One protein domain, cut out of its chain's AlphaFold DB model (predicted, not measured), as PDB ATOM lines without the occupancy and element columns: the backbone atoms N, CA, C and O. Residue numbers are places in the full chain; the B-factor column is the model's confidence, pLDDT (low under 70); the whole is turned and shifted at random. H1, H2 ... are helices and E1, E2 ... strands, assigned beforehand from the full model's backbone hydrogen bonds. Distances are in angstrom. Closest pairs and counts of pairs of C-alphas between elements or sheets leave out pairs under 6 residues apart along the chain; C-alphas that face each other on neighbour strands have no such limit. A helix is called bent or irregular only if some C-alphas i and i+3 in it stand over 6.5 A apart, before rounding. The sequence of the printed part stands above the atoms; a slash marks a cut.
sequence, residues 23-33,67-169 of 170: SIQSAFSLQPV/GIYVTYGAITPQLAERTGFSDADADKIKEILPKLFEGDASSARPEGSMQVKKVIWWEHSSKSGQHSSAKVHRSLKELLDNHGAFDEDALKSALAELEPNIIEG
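AT A GLANCE: This is residues 23 to 33 and 67 to 169 of the 170 residues of an uncharacterized protein of Psychrobacter sp. KH172YL61 (UniProt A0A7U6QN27). A two-stranded antiparallel ribbon, E2 and E3, runs through the middle, with H2 on one side of it and the helical hairpin H3 and H4 on the other. A second, looser ribbon, in which the first printed residues run beside residues 69 to 74, lies off to the side of E2 and E3 and leads through E1 to H1 at one end, where residues 79 to 84 stick out; residues 100 to 117 make a long loop with no named element. The printed part has 114 residues, with four named helices and three named strands in the order E1, H1, H2, E2, H3, H4, E3. The class is mixed, helices and strands, with under half of the residues in named elements. The whole is compact, with a radius of gyration of the C-alphas of 15.4 A and spans of 43 by 33 by 21 A.

IN THESE COORDINATES: The printed part begins at Ser 23. E1, residues 73 to 75, begins at C-alpha 73 (208.938, 214.513, 248.509). H1 is residues 77 to 83. H2, residues 87 to 99, is 19.3 A long and only just irregular: C-alphas 95 and 98 are 6.6 A apart. E2, residues 118 to 122, is 13.1 A long. H3, residues 133 to 143, is 16.1 A long and ends at C-alpha 143 (209.283, 219.513, 265.924). H4 is residues 152 to 157. E3, residues 164 to 168, is 12.7 A long and ends at C-alpha 168 (194.774, 219.886, 256.804).

HOW THE PARTS SIT: E2 and E3 are antiparallel neighbours at 161 degrees; N 119 and O 167 are 2.8 A apart and N 121 and O 165 2.9 A, within hydrogen-bond range. H2 comes closest to E2 at the C-alphas of Pro 98 and Val 119, 6.3 A apart. H4 comes closest to E3 at the C-alphas of Lys 156 and Pro 164, 6.0 A apart. H3 and H4 form a helical hairpin and touch, closest at the C-alphas of Leu 140 and Leu 155, 6.6 A apart, at a steep tilt of 43 degrees, opposite ways. H2 is apart from H3 and H4. E1 pairs with no named strand, but residues 23 to 24 pair with residues 73 to 74 of E1, antiparallel, as do residues 28 to 29 with 69 to 70. E1 and H1 meet only through their link, and H1 and H2 are apart. Every O i to N i+4 pair is within hydrogen-bond range in H4, against 2 of 3 in H1, 7 of 9 in H2 and 5 of 7 in H3.

THE WHOLE: The two C-alphas farthest apart, those of Ser 107 and Ala 160, are 45.4 A apart. Residues 34 to 66 are cut out, and C-alphas 33 and 67 are 6.0 A apart across the cut. The link from H2 to E2, 18 residues, is long. The mean pLDDT of the printed part is 94.7, and no printed residue is under 70.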
ATOM      1  N   SER A  23     209.203 213.513 242.998       95.00
ATOM      2  CA  SER A  23     209.695 212.366 243.752       95.00
ATOM      3  C   SER A  23     208.990 212.288 245.101       95.00
ATOM      4  O   SER A  23     208.794 213.309 245.757       95.00
ATOM      5  N   ILE A  24     208.621 211.076 245.511       95.50
ATOM      6  CA  ILE A  24     208.072 210.774 246.836       95.50
ATOM      7  C   ILE A  24     208.936 209.664 247.430       95.50
ATOM      8  O   ILE A  24     209.235 208.673 246.763       95.50
ATOM      9  N   GLN A  25     209.387 209.862 248.662       96.06
ATOM     10  CA  GLN A  25     210.224 208.916 249.386       96.06
ATOM     11  C   GLN A  25     209.361 207.856 250.074       96.06
ATOM     12  O   GLN A  25     208.141 207.987 250.206       96.06
ATOM     13  N   SER A  26     209.994 206.788 250.552       97.06
ATOM     14  CA  SER A  26     209.309 205.827 251.411       97.06
ATOM     15  C   SER A  26     208.766 206.523 252.659       97.06
ATOM     16  O   SER A  26     209.470 207.308 253.296       97.06
ATOM     17  N   ALA A  27     207.519 206.216 253.010       97.06
ATOM     18  CA  ALA A  27     206.937 206.653 254.267       97.06
ATOM     19  C   ALA A  27     207.443 205.764 255.407       97.06
ATOM     20  O   ALA A  27     207.447 204.537 255.283       97.06
ATOM     21  N   PHE A  28     207.826 206.369 256.527       96.69
ATOM     22  CA  PHE A  28     208.246 205.652 257.730       96.69
ATOM     23  C   PHE A  28     207.343 206.014 258.900       96.69
ATOM     24  O   PHE A  28     206.878 207.149 259.004       96.69
ATOM     25  N   SER A  29     207.077 205.039 259.767       97.00
ATOM     26  CA  SER A  29     206.281 205.273 260.964       97.00
ATOM     27  C   SER A  29     207.072 206.082 261.994       97.00
ATOM     28  O   SER A  29     208.283 205.909 262.138       97.00
ATOM     29  N   LEU A  30     206.389 206.969 262.719       95.44
ATOM     30  CA  LEU A  30     207.001 207.751 263.804       95.44
ATOM     31  C   LEU A  30     207.354 206.888 265.009       95.44
ATOM     32  O   LEU A  30     208.367 207.103 265.667       95.44
ATOM     33  N   GLN A  31     206.516 205.892 265.270       95.19
ATOM     34  CA  GLN A  31     206.703 204.908 266.321       95.19
ATOM     35  C   GLN A  31     206.725 203.502 265.710       95.19
ATOM     36  O   GLN A  31     206.225 203.309 264.593       95.19
ATOM     37  N   PRO A  32     207.299 202.510 266.410       95.00
ATOM     38  CA  PRO A  32     207.110 201.107 266.063       95.00
ATOM     39  C   PRO A  32     205.621 200.778 265.907       95.00
ATOM     40  O   PRO A  32     204.782 201.329 266.619       95.00
ATOM     41  N   VAL A  33     205.303 199.907 264.952       95.50
ATOM     42  CA  VAL A  33     203.923 199.519 264.643       95.50
ATOM     43  C   VAL A  33     203.654 198.090 265.084       95.50
ATOM     44  O   VAL A  33     204.469 197.200 264.840       95.50
ATOM     45  N   GLY A  67     199.093 203.534 263.350       95.25
ATOM     46  CA  GLY A  67     200.399 204.052 262.961       95.25
ATOM     47  C   GLY A  67     200.282 205.422 262.311       95.25
ATOM     48  O   GLY A  67     199.336 205.682 261.572       95.25
ATOM     49  N   ILE A  68     201.239 206.303 262.599       96.56
ATOM     50  CA  ILE A  68     201.395 207.583 261.904       96.56
ATOM     51  C   ILE A  68     202.652 207.477 261.065       96.56
ATOM     52  O   ILE A  68     203.727 207.197 261.597       96.56
ATOM     53  N   TYR A  69     202.494 207.688 259.765       97.25
ATOM     54  CA  TYR A  69     203.569 207.600 258.791       97.25
ATOM     55  C   TYR A  69     203.868 208.982 258.234       97.25
ATOM     56  O   TYR A  69     202.950 209.748 257.942       97.25
ATOM     57  N   VAL A  70     205.151 209.277 258.061       97.56
ATOM     58  CA  VAL A  70     205.621 210.506 257.425       97.56
ATOM     59  C   VAL A  70     206.435 210.135 256.202       97.56
ATOM     60  O   VAL A  70     207.319 209.278 256.260       97.56
ATOM     61  N   THR A  71     206.123 210.787 255.090       97.62
ATOM     62  CA  THR A  71     206.915 210.747 253.865       97.62
ATOM     63  C   THR A  71     207.315 212.161 253.482       97.62
ATOM     64  O   THR A  71     206.652 213.131 253.849       97.62
ATOM     65  N   TYR A  72     208.406 212.258 252.739       97.62
ATOM     66  CA  TYR A  72     208.885 213.497 252.162       97.62
ATOM     67  C   TYR A  72     208.959 213.350 250.651       97.62
ATOM     68  O   TYR A  72     209.159 212.258 250.118       97.62
ATOM     69  N   GLY A  73     208.839 214.466 249.954       96.25
ATOM     70  CA  GLY A  73     208.938 214.513 248.509       96.25
ATOM     71  C   GLY A  73     209.546 215.823 248.052       96.25
ATOM     72  O   GLY A  73     209.777 216.729 248.849       96.25
ATOM     73  N   ALA A  74     209.831 215.901 246.763       95.75
ATOM     74  CA  ALA A  74     210.325 217.117 246.141       95.75
ATOM     75  C   ALA A  74     209.886 217.178 244.682       95.75
ATOM     76  O   ALA A  74     209.829 216.147 244.000       95.75
ATOM     77  N   ILE A  75     209.640 218.399 244.212       95.69
ATOM     78  CA  ILE A  75     209.418 218.720 242.806       95.69
ATOM     79  C   ILE A  75     210.631 219.514 242.324       95.69
ATOM     80  O   ILE A  75     210.945 220.565 242.872       95.69
ATOM     81  N   THR A  76     211.350 218.980 241.337       93.31
ATOM     82  CA  THR A  76     212.607 219.561 240.840       93.31
ATOM     83  C   THR A  76     212.368 220.372 239.557       93.31
ATOM     84  O   THR A  76     212.087 219.761 238.518       93.31
ATOM     85  N   PRO A  77     212.541 221.712 239.565       92.62
ATOM     86  CA  PRO A  77     212.284 222.565 238.398       92.62
ATOM     87  C   PRO A  77     213.099 222.187 237.154       92.62
ATOM     88  O   PRO A  77     212.590 222.209 236.039       92.62
ATOM     89  N   GLN A  78     214.350 221.752 237.328       90.50
ATOM     90  CA  GLN A  78     215.251 221.389 236.225       90.50
ATOM     91  C   GLN A  78     214.736 220.190 235.411       90.50
ATOM     92  O   GLN A  78     214.999 220.076 234.215       90.50
ATOM     93  N   LEU A  79     214.019 219.265 236.056       90.94
ATOM     94  CA  LEU A  79     213.368 218.145 235.370       90.94
ATOM     95  C   LEU A  79     211.991 218.546 234.829       90.94
ATOM     96  O   LEU A  79     211.565 218.012 233.804       90.94
ATOM     97  N   ALA A  80     211.323 219.502 235.477       92.81
ATOM     98  CA  ALA A  80     210.029 220.013 235.047       92.81
ATOM     99  C   ALA A  80     210.145 220.710 233.684       92.81
ATOM    100  O   ALA A  80     209.420 220.363 232.754       92.81
ATOM    101  N   GLU A  81     211.172 221.550 233.512       91.56
ATOM    102  CA  GLU A  81     211.491 222.224 232.243       91.56
ATOM    103  C   GLU A  81     211.696 221.244 231.080       91.56
ATOM    104  O   GLU A  81     211.341 221.534 229.939       91.56
ATOM    105  N   ARG A  82     212.241 220.054 231.356       90.50
ATOM    106  CA  ARG A  82     212.482 219.021 230.336       90.50
ATOM    107  C   ARG A  82     211.251 218.187 230.003       90.50
ATOM    108  O   ARG A  82     211.243 217.522 228.971       90.50
ATOM    109  N   THR A  83     210.264 218.157 230.894       91.44
ATOM    110  CA  THR A  83     209.077 217.294 230.790       91.44
ATOM    111  C   THR A  83     207.797 218.071 230.497       91.44
ATOM    112  O   THR A  83     206.781 217.449 230.204       91.44
ATOM    113  N   GLY A  84     207.846 219.407 230.533       92.44
ATOM    114  CA  GLY A  84     206.679 220.272 230.355       92.44
ATOM    115  C   GLY A  84     205.766 220.327 231.581       92.44
ATOM    116  O   GLY A  84     204.635 220.785 231.464       92.44
ATOM    117  N   PHE A  85     206.237 219.851 232.735       95.25
ATOM    118  CA  PHE A  85     205.500 219.932 233.993       95.25
ATOM    119  C   PHE A  85     205.410 221.392 234.441       95.25
ATOM    120  O   PHE A  85     206.431 222.080 234.512       95.25
ATOM    121  N   SER A  86     204.195 221.848 234.728       95.19
ATOM    122  CA  SER A  86     203.891 223.245 235.034       95.19
ATOM    123  C   SER A  86     203.482 223.449 236.492       95.19
ATOM    124  O   SER A  86     203.150 222.496 237.200       95.19
ATOM    125  N   ASP A  87     203.443 224.706 236.930       94.44
ATOM    126  CA  ASP A  87     202.962 225.063 238.271       94.44
ATOM    127  C   ASP A  87     201.495 224.646 238.468       94.44
ATOM    128  O   ASP A  87     201.136 224.115 239.512       94.44
ATOM    129  N   ALA A  88     200.676 224.723 237.412       96.81
ATOM    130  CA  ALA A  88     199.295 224.240 237.438       96.81
ATOM    131  C   ALA A  88     199.187 222.720 237.675       96.81
ATOM    132  O   ALA A  88     198.183 222.239 238.204       96.81
ATOM    133  N   ASP A  89     200.199 221.943 237.280       96.62
ATOM    134  CA  ASP A  89     200.257 220.510 237.583       96.62
ATOM    135  C   ASP A  89     200.694 220.271 239.033       96.62
ATOM    136  O   ASP A  89     200.168 219.372 239.694       96.62
ATOM    137  N   ALA A  90     201.616 221.091 239.550       96.00
ATOM    138  CA  ALA A  90     202.015 221.065 240.957       96.00
ATOM    139  C   ALA A  90     200.842 221.404 241.886       96.00
ATOM    140  O   ALA A  90     200.632 220.701 242.876       96.00
ATOM    141  N   ASP A  91     200.042 222.409 241.530       96.50
ATOM    142  CA  ASP A  91     198.858 222.818 242.288       96.50
ATOM    143  C   ASP A  91     197.819 221.697 242.361       96.50
ATOM    144  O   ASP A  91     197.322 221.385 243.442       96.50
ATOM    145  N   LYS A  92     197.568 220.983 241.258       97.25
ATOM    146  CA  LYS A  92     196.684 219.803 241.272       97.25
ATOM    147  C   LYS A  92     197.184 218.705 242.207       97.25
ATOM    148  O   LYS A  92     196.387 218.066 242.890       97.25
ATOM    149  N   ILE A  93     198.498 218.464 242.246       96.25
ATOM    150  CA  ILE A  93     199.086 217.502 243.190       96.25
ATOM    151  C   ILE A  93     198.863 217.989 244.624       96.25
ATOM    152  O   ILE A  93     198.430 217.219 245.478       96.25
ATOM    153  N   LYS A  94     199.121 219.269 244.889       96.62
ATOM    154  CA  LYS A  94     198.924 219.887 246.201       96.62
ATOM    155  C   LYS A  94     197.466 219.798 246.669       96.62
ATOM    156  O   LYS A  94     197.236 219.509 247.838       96.62
ATOM    157  N   GLU A  95     196.499 219.977 245.772       95.94
ATOM    158  CA  GLU A  95     195.062 219.863 246.059       95.94
ATOM    159  C   GLU A  95     194.598 218.423 246.316       95.94
ATOM    160  O   GLU A  95     193.712 218.201 247.145       95.94
ATOM    161  N   ILE A  96     195.172 217.436 245.616       96.38
ATOM    162  CA  ILE A  96     194.736 216.036 245.726       96.38
ATOM    163  C   ILE A  96     195.414 215.286 246.876       96.38
ATOM    164  O   ILE A  96     194.852 214.323 247.390       96.38
ATOM    165  N   LEU A  97     196.604 215.718 247.308       96.25
ATOM    166  CA  LEU A  97     197.345 215.068 248.392       96.25
ATOM    167  C   LEU A  97     196.549 214.975 249.709       96.25
ATOM    168  O   LEU A  97     196.539 213.889 250.280       96.25
ATOM    169  N   PRO A  98     195.835 216.015 250.189       96.94
ATOM    170  CA  PRO A  98     194.959 215.898 251.362       96.94
ATOM    171  C   PRO A  98     193.854 214.843 251.217       96.94
ATOM    172  O   PRO A  98     193.383 214.309 252.217       96.94
ATOM    173  N   LYS A  99     193.475 214.521 249.976       95.94
ATOM    174  CA  LYS A  99     192.414 213.577 249.597       95.94
ATOM    175  C   LYS A  99     192.956 212.233 249.108       95.94
ATOM    176  O   LYS A  99     192.227 211.459 248.500       95.94
ATOM    177  N   LEU A 100     194.233 211.929 249.361       95.50
ATOM    178  CA  LEU A 100     194.926 210.772 248.776       95.50
ATOM    179  C   LEU A 100     194.210 209.426 248.992       95.50
ATOM    180  O   LEU A 100     194.336 208.535 248.157       95.50
ATOM    181  N   PHE A 101     193.488 209.272 250.105       95.19
ATOM    182  CA  PHE A 101     192.776 208.037 250.453       95.19
ATOM    183  C   PHE A 101     191.267 208.090 250.159       95.19
ATOM    184  O   PHE A 101     190.551 207.141 250.482       95.19
ATOM    185  N   GLU A 102     190.769 209.166 249.543       93.44
ATOM    186  CA  GLU A 102     189.368 209.277 249.134       93.44
ATOM    187  C   GLU A 102     189.048 208.196 248.090       93.44
ATOM    188  O   GLU A 102     189.657 208.125 247.024       93.44
ATOM    189  N   GLY A 103     188.108 207.307 248.420       91.06
ATOM    190  CA  GLY A 103     187.747 206.179 247.561       91.06
ATOM    191  C   GLY A 103     188.743 205.007 247.546       91.06
ATOM    192  O   GLY A 103     188.474 204.027 246.854       91.06
ATOM    193  N   ASP A 104     189.833 205.032 248.330       93.44
ATOM    194  CA  ASP A 104     190.812 203.923 248.440       93.44
ATOM    195  C   ASP A 104     190.414 202.878 249.509       93.44
ATOM    196  O   ASP A 104     191.246 202.298 250.217       93.44
ATOM    197  N   ALA A 105     189.111 202.640 249.668       93.94
ATOM    198  CA  ALA A 105     188.600 201.674 250.632       93.94
ATOM    199  C   ALA A 105     188.698 200.243 250.084       93.94
ATOM    200  O   ALA A 105     188.313 199.936 248.956       93.94
ATOM    201  N   SER A 106     189.178 199.321 250.915       93.62
ATOM    202  CA  SER A 106     189.253 197.898 250.588       93.62
ATOM    203  C   SER A 106     189.093 197.033 251.833       93.62
ATOM    204  O   SER A 106     189.093 197.512 252.965       93.62
ATOM    205  N   SER A 107     189.024 195.712 251.658       90.75
ATOM    206  CA  SER A 107     189.032 194.804 252.807       90.75
ATOM    207  C   SER A 107     190.313 194.943 253.644       90.75
ATOM    208  O   SER A 107     190.252 194.763 254.858       90.75
ATOM    209  N   ALA A 108     191.456 195.284 253.038       90.31
ATOM    210  CA  ALA A 108     192.721 195.512 253.739       90.31
ATOM    211  C   ALA A 108     192.803 196.897 254.404       90.31
ATOM    212  O   ALA A 108     193.512 197.047 255.396       90.31
ATOM    213  N   ARG A 109     192.062 197.880 253.878       93.06
ATOM    214  CA  ARG A 109     192.001 199.274 254.342       93.06
ATOM    215  C   ARG A 109     190.533 199.698 254.440       93.06
ATOM    216  O   ARG A 109     190.013 200.278 253.488       93.06
ATOM    217  N   PRO A 110     189.825 199.338 255.524       92.19
ATOM    218  CA  PRO A 110     188.424 199.712 255.681       92.19
ATOM    219  C   PRO A 110     188.219 201.228 255.580       92.19
ATOM    220  O   PRO A 110     189.132 202.008 255.855       92.19
ATOM    221  N   GLU A 111     187.016 201.651 255.219       92.75
ATOM    222  CA  GLU A 111     186.661 203.069 255.174       92.75
ATOM    223  C   GLU A 111     186.946 203.760 256.524       92.75
ATOM    224  O   GLU A 111     186.685 203.196 257.589       92.75
ATOM    225  N   GLY A 112     187.574 204.940 256.479       90.81
ATOM    226  CA  GLY A 112     188.012 205.688 257.666       90.81
ATOM    227  C   GLY A 112     189.267 205.146 258.371       90.81
ATOM    228  O   GLY A 112     189.717 205.737 259.348       90.81
ATOM    229  N   SER A 113     189.861 204.040 257.903       93.12
ATOM    230  CA  SER A 113     191.085 203.473 258.507       93.12
ATOM    231  C   SER A 113     192.375 204.196 258.104       93.12
ATOM    232  O   SER A 113     193.382 204.103 258.808       93.12
ATOM    233  N   MET A 114     192.354 204.912 256.979       95.62
ATOM    234  CA  MET A 114     193.470 205.701 256.469       95.62
ATOM    235  C   MET A 114     193.001 207.123 256.202       95.62
ATOM    236  O   MET A 114     191.950 207.331 255.608       95.62
ATOM    237  N   GLN A 115     193.806 208.088 256.627       95.31
ATOM    238  CA  GLN A 115     193.577 209.505 256.381       95.31
ATOM    239  C   GLN A 115     194.922 210.211 256.263       95.31
ATOM    240  O   GLN A 115     195.913 209.806 256.884       95.31
ATOM    241  N   VAL A 116     194.958 211.287 255.488       96.88
ATOM    242  CA  VAL A 116     196.080 212.223 255.529       96.88
ATOM    243  C   VAL A 116     195.855 213.131 256.727       96.88
ATOM    244  O   VAL A 116     194.755 213.625 256.914       96.88
ATOM    245  N   LYS A 117     196.863 213.314 257.587       95.75
ATOM    246  CA  LYS A 117     196.728 214.228 258.733       95.75
ATOM    247  C   LYS A 117     196.985 215.669 258.315       95.75
ATOM    248  O   LYS A 117     196.150 216.526 258.545       95.75
ATOM    249  N   LYS A 118     198.148 215.910 257.712       96.38
ATOM    250  CA  LYS A 118     198.570 217.215 257.206       96.38
ATOM    251  C   LYS A 118     199.428 217.035 255.964       96.38
ATOM    252  O   LYS A 118     200.189 216.069 255.871       96.38
ATOM    253  N   VAL A 119     199.338 217.990 255.050       97.50
ATOM    254  CA  VAL A 119     200.264 218.175 253.932       97.50
ATOM    255  C   VAL A 119     201.002 219.481 254.175       97.50
ATOM    256  O   VAL A 119     200.379 220.517 254.385       97.50
ATOM    257  N   ILE A 120     202.330 219.429 254.174       97.62
ATOM    258  CA  ILE A 120     203.165 220.607 254.404       97.62
ATOM    259  C   ILE A 120     203.954 220.872 253.132       97.62
ATOM    260  O   ILE A 120     204.675 220.002 252.642       97.62
ATOM    261  N   TRP A 121     203.775 222.070 252.589       97.50
ATOM    262  CA  TRP A 121     204.269 222.448 251.276       97.50
ATOM    263  C   TRP A 121     205.213 223.640 251.383       97.50
ATOM    264  O   TRP A 121     204.787 224.748 251.703       97.50
ATOM    265  N   TRP A 122     206.494 223.418 251.092       97.00
ATOM    266  CA  TRP A 122     207.493 224.481 251.014       97.00
ATOM    267  C   TRP A 122     207.734 224.859 249.561       97.00
ATOM    268  O   TRP A 122     208.209 224.044 248.769       97.00
ATOM    269  N   GLU A 123     207.436 226.106 249.227       95.44
ATOM    270  CA  GLU A 123     207.684 226.661 247.905       95.44
ATOM    271  C   GLU A 123     208.894 227.589 247.963       95.44
ATOM    272  O   GLU A 123     208.889 228.604 248.653       95.44
ATOM    273  N   HIS A 124     209.963 227.213 247.266       94.81
ATOM    274  CA  HIS A 124     211.176 228.019 247.222       94.81
ATOM    275  C   HIS A 124     211.052 229.147 246.198       94.81
ATOM    276  O   HIS A 124     210.607 228.928 245.075       94.81
ATOM    277  N   SER A 125     211.580 230.324 246.532       92.50
ATOM    278  CA  SER A 125     211.605 231.488 245.633       92.50
ATOM    279  C   SER A 125     212.605 231.373 244.472       92.50
ATOM    280  O   SER A 125     212.641 232.233 243.591       92.50
ATOM    281  N   SER A 126     213.443 230.331 244.450       91.69
ATOM    282  CA  SER A 126     214.475 230.128 243.433       91.69
ATOM    283  C   SER A 126     214.509 228.689 242.916       91.69
ATOM    284  O   SER A 126     214.269 227.732 243.653       91.69
ATOM    285  N   LYS A 127     214.897 228.518 241.644       88.81
ATOM    286  CA  LYS A 127     214.987 227.196 240.988       88.81
ATOM    287  C   LYS A 127     216.009 226.254 241.629       88.81
ATOM    288  O   LYS A 127     215.892 225.037 241.508       88.81
ATOM    289  N   SER A 128     217.047 226.802 242.257       87.81
ATOM    290  CA  SER A 128     218.062 226.033 242.985       87.81
ATOM    291  C   SER A 128     217.655 225.713 244.427       87.81
ATOM    292  O   SER A 128     218.340 224.928 245.077       87.81
ATOM    293  N   GLY A 129     216.569 226.312 244.922       89.81
ATOM    294  CA  GLY A 129     216.179 226.284 246.327       89.81
ATOM    295  C   GLY A 129     216.907 227.341 247.167       89.81
ATOM    296  O   GLY A 129     218.021 227.764 246.855       89.81
ATOM    297  N   GLN A 130     216.258 227.768 248.253       93.25
ATOM    298  CA  GLN A 130     216.829 228.662 249.278       93.25
ATOM    299  C   GLN A 130     217.533 227.884 250.400       93.25
ATOM    300  O   GLN A 130     218.500 228.353 250.993       93.25
ATOM    301  N   HIS A 131     217.045 226.676 250.692       94.81
ATOM    302  CA  HIS A 131     217.567 225.787 251.727       94.81
ATOM    303  C   HIS A 131     217.707 224.383 251.144       94.81
ATOM    304  O   HIS A 131     216.983 224.011 250.222       94.81
ATOM    305  N   SER A 132     218.623 223.581 251.683       94.44
ATOM    306  CA  SER A 132     218.741 222.182 251.266       94.44
ATOM    307  C   SER A 132     217.514 221.378 251.707       94.44
ATOM    308  O   SER A 132     217.003 221.585 252.810       94.44
ATOM    309  N   SER A 133     217.086 220.395 250.908       93.19
ATOM    310  CA  SER A 133     215.950 219.523 251.263       93.19
ATOM    311  C   SER A 133     216.159 218.828 252.610       93.19
ATOM    312  O   SER A 133     215.222 218.645 253.376       93.19
ATOM    313  N   ALA A 134     217.409 218.506 252.957       95.19
ATOM    314  CA  ALA A 134     217.742 217.936 254.257       95.19
ATOM    315  C   ALA A 134     217.420 218.884 255.423       95.19
ATOM    316  O   ALA A 134     216.985 218.412 256.468       95.19
ATOM    317  N   LYS A 135     217.631 220.195 255.262       96.25
ATOM    318  CA  LYS A 135     217.303 221.200 256.282       96.25
ATOM    319  C   LYS A 135     215.791 221.412 256.378       96.25
ATOM    320  O   LYS A 135     215.268 221.433 257.485       96.25
ATOM    321  N   VAL A 136     215.105 221.482 255.234       96.56
ATOM    322  CA  VAL A 136     213.637 221.609 255.170       96.56
ATOM    323  C   VAL A 136     212.946 220.408 255.818       96.56
ATOM    324  O   VAL A 136     212.079 220.569 256.663       96.56
ATOM    325  N   HIS A 137     213.356 219.180 255.497       96.19
ATOM    326  CA  HIS A 137     212.728 217.992 256.083       96.19
ATOM    327  C   HIS A 137     213.046 217.851 257.580       96.19
ATOM    328  O   HIS A 137     212.216 217.368 258.348       96.19
ATOM    329  N   ARG A 138     214.248 218.269 258.014       96.19
ATOM    330  CA  ARG A 138     214.628 218.241 259.434       96.19
ATOM    331  C   ARG A 138     213.845 219.235 260.282       96.19
ATOM    332  O   ARG A 138     213.520 218.870 261.403       96.19
ATOM    333  N   SER A 139     213.502 220.417 259.761       96.38
ATOM    334  CA  SER A 139     212.751 221.406 260.546       96.38
ATOM    335  C   SER A 139     211.396 220.868 261.004       96.38
ATOM    336  O   SER A 139     211.011 221.090 262.145       96.38
ATOM    337  N   LEU A 140     210.709 220.083 260.165       96.06
ATOM    338  CA  LEU A 140     209.517 219.353 260.594       96.06
ATOM    339  C   LEU A 140     209.868 218.198 261.532       96.06
ATOM    340  O   LEU A 140     209.260 218.053 262.586       96.06
ATOM    341  N   LYS A 141     210.837 217.359 261.146       94.69
ATOM    342  CA  LYS A 141     211.179 216.138 261.890       94.69
ATOM    343  C   LYS A 141     211.551 216.410 263.350       94.69
ATOM    344  O   LYS A 141     211.248 215.584 264.200       94.69
ATOM    345  N   GLU A 142     212.229 217.519 263.621       94.44
ATOM    346  CA  GLU A 142     212.667 217.904 264.967       94.44
ATOM    347  C   GLU A 142     211.520 218.444 265.837       94.44
ATOM    348  O   GLU A 142     211.585 218.322 267.057       94.44
ATOM    349  N   LEU A 143     210.465 218.993 265.225       95.25
ATOM    350  CA  LEU A 143     209.283 219.513 265.924       95.25
ATOM    351  C   LEU A 143     208.173 218.471 266.105       95.25
ATOM    352  O   LEU A 143     207.279 218.660 266.927       95.25
ATOM    353  N   LEU A 144     208.200 217.400 265.313       95.12
ATOM    354  CA  LEU A 144     207.130 216.416 265.266       95.12
ATOM    355  C   LEU A 144     207.140 215.506 266.497       95.12
ATOM    356  O   LEU A 144     208.130 214.831 266.782       95.12
ATOM    357  N   ASP A 145     206.006 215.428 267.185       94.38
ATOM    358  CA  ASP A 145     205.822 214.501 268.293       94.38
ATOM    359  C   ASP A 145     205.404 213.090 267.828       94.38
ATOM    360  O   ASP A 145     205.126 212.816 266.656       94.38
ATOM    361  N   ASN A 146     205.310 212.168 268.786       92.00
ATOM    362  CA  ASN A 146     204.889 210.781 268.558       92.00
ATOM    363  C   ASN A 146     203.440 210.635 268.053       92.00
ATOM    364  O   ASN A 146     203.054 209.582 267.544       92.00
ATOM    365  N   HIS A 147     202.623 211.672 268.211       91.12
ATOM    366  CA  HIS A 147     201.236 211.739 267.774       91.12
ATOM    367  C   HIS A 147     201.081 212.511 266.455       91.12
ATOM    368  O   HIS A 147     199.953 212.692 265.979       91.12
ATOM    369  N   GLY A 148     202.187 212.901 265.815       91.38
ATOM    370  CA  GLY A 148     202.196 213.674 264.579       91.38
ATOM    371  C   GLY A 148     201.659 215.096 264.746       91.38
ATOM    372  O   GLY A 148     201.169 215.659 263.770       91.38
ATOM    373  N   ALA A 149     201.673 215.636 265.963       93.81
ATOM    374  CA  ALA A 149     201.439 217.044 266.244       93.81
ATOM    375  C   ALA A 149     202.778 217.794 266.311       93.81
ATOM    376  O   ALA A 149     203.832 217.211 266.558       93.81
ATOM    377  N   PHE A 150     202.727 219.091 266.035       95.56
ATOM    378  CA  PHE A 150     203.857 220.011 266.090       95.56
ATOM    379  C   PHE A 150     203.319 221.435 266.251       95.56
ATOM    380  O   PHE A 150     202.150 221.695 265.963       95.56
ATOM    381  N   ASP A 151     204.173 222.347 266.704       95.88
ATOM    382  CA  ASP A 151     203.863 223.774 266.759       95.88
ATOM    383  C   ASP A 151     204.005 224.394 265.356       95.88
ATOM    384  O   ASP A 151     205.086 224.384 264.756       95.88
ATOM    385  N   GLU A 152     202.897 224.895 264.809       94.94
ATOM    386  CA  GLU A 152     202.858 225.488 263.470       94.94
ATOM    387  C   GLU A 152     203.607 226.817 263.387       94.94
ATOM    388  O   GLU A 152     204.248 227.086 262.370       94.94
ATOM    389  N   ASP A 153     203.567 227.626 264.443       94.38
ATOM    390  CA  ASP A 153     204.248 228.921 264.480       94.38
ATOM    391  C   ASP A 153     205.762 228.709 264.566       94.38
ATOM    392  O   ASP A 153     206.544 229.381 263.878       94.38
ATOM    393  N   ALA A 154     206.186 227.700 265.333       95.12
ATOM    394  CA  ALA A 154     207.573 227.250 265.345       95.12
ATOM    395  C   ALA A 154     208.018 226.756 263.959       95.12
ATOM    396  O   ALA A 154     209.114 227.091 263.508       95.12
ATOM    397  N   LEU A 155     207.174 226.003 263.241       95.94
ATOM    398  CA  LEU A 155     207.515 225.514 261.904       95.94
ATOM    399  C   LEU A 155     207.612 226.651 260.875       95.94
ATOM    400  O   LEU A 155     208.534 226.653 260.057       95.94
ATOM    401  N   LYS A 156     206.696 227.624 260.927       94.50
ATOM    402  CA  LYS A 156     206.700 228.797 260.037       94.50
ATOM    403  C   LYS A 156     207.916 229.691 260.244       94.50
ATOM    404  O   LYS A 156     208.440 230.243 259.282       94.50
ATOM    405  N   SER A 157     208.399 229.790 261.480       93.88
ATOM    406  CA  SER A 157     209.590 230.574 261.826       93.88
ATOM    407  C   SER A 157     210.909 229.793 261.737       93.88
ATOM    408  O   SER A 157     211.980 230.390 261.847       93.88
ATOM    409  N   ALA A 158     210.873 228.478 261.484       93.50
ATOM    410  CA  ALA A 158     212.067 227.629 261.488       93.50
ATOM    411  C   ALA A 158     213.066 227.950 260.361       93.50
ATOM    412  O   ALA A 158     214.268 227.697 260.500       93.50
ATOM    413  N   LEU A 159     212.594 228.470 259.223       93.81
ATOM    414  CA  LEU A 159     213.416 228.736 258.044       93.81
ATOM    415  C   LEU A 159     213.243 230.182 257.584       93.81
ATOM    416  O   LEU A 159     212.151 230.617 257.238       93.81
ATOM    417  N   ALA A 160     214.356 230.915 257.534       91.88
ATOM    418  CA  ALA A 160     214.365 232.284 257.036       91.88
ATOM    419  C   ALA A 160     213.853 232.337 255.587       91.88
ATOM    420  O   ALA A 160     214.368 231.614 254.727       91.88
ATOM    421  N   GLU A 161     212.865 233.204 255.350       91.25
ATOM    422  CA  GLU A 161     212.280 233.502 254.032       91.25
ATOM    423  C   GLU A 161     211.660 232.291 253.310       91.25
ATOM    424  O   GLU A 161     211.515 232.308 252.089       91.25
ATOM    425  N   LEU A 162     211.309 231.228 254.042       94.50
ATOM    426  CA  LEU A 162     210.651 230.048 253.487       94.50
ATOM    427  C   LEU A 162     209.527 229.591 254.420       94.50
ATOM    428  O   LEU A 162     209.713 228.706 255.257       94.50
ATOM    429  N   GLU A 163     208.359 230.204 254.257       95.06
ATOM    430  CA  GLU A 163     207.167 229.855 255.023       95.06
ATOM    431  C   GLU A 163     206.455 228.642 254.387       95.06
ATOM    432  O   GLU A 163     206.139 228.670 253.193       95.06
ATOM    433  N   PRO A 164     206.203 227.558 255.143       96.62
ATOM    434  CA  PRO A 164     205.407 226.441 254.663       96.62
ATOM    435  C   PRO A 164     203.924 226.788 254.592       96.62
ATOM    436  O   PRO A 164     203.344 227.332 255.531       96.62
ATOM    437  N   ASN A 165     203.273 226.325 253.531       97.00
ATOM    438  CA  ASN A 165     201.825 226.217 253.482       97.00
ATOM    439  C   ASN A 165     201.401 224.889 254.133       97.00
ATOM    440  O   ASN A 165     201.770 223.811 253.659       97.00
ATOM    441  N   ILE A 166     200.670 224.979 255.245       96.94
ATOM    442  CA  ILE A 166     200.175 223.838 256.019       96.94
ATOM    443  C   ILE A 166     198.711 223.613 255.640       96.94
ATOM    444  O   ILE A 166     197.878 224.502 255.800       96.94
ATOM    445  N   ILE A 167     198.411 222.419 255.140       97.19
ATOM    446  CA  ILE A 167     197.090 222.030 254.651       97.19
ATOM    447  C   ILE A 167     196.604 220.859 255.499       97.19
ATOM    448  O   ILE A 167     197.303 219.850 255.628       97.19
ATOM    449  N   GLU A 168     195.414 220.984 256.077       96.25
ATOM    450  CA  GLU A 168     194.774 219.886 256.804       96.25
ATOM    451  C   GLU A 168     194.343 218.770 255.848       96.25
ATOM    452  O   GLU A 168     194.043 219.007 254.675       96.25
ATOM    453  N   GLY A 169     194.318 217.541 256.359       92.75
ATOM    454  CA  GLY A 169     193.668 216.427 255.673       92.75
ATOM    455  C   GLY A 169     192.183 216.677 255.417       92.75
ATOM    456  O   GLY A 169     191.553 217.460 256.130       92.75
TER     457      GLY A 169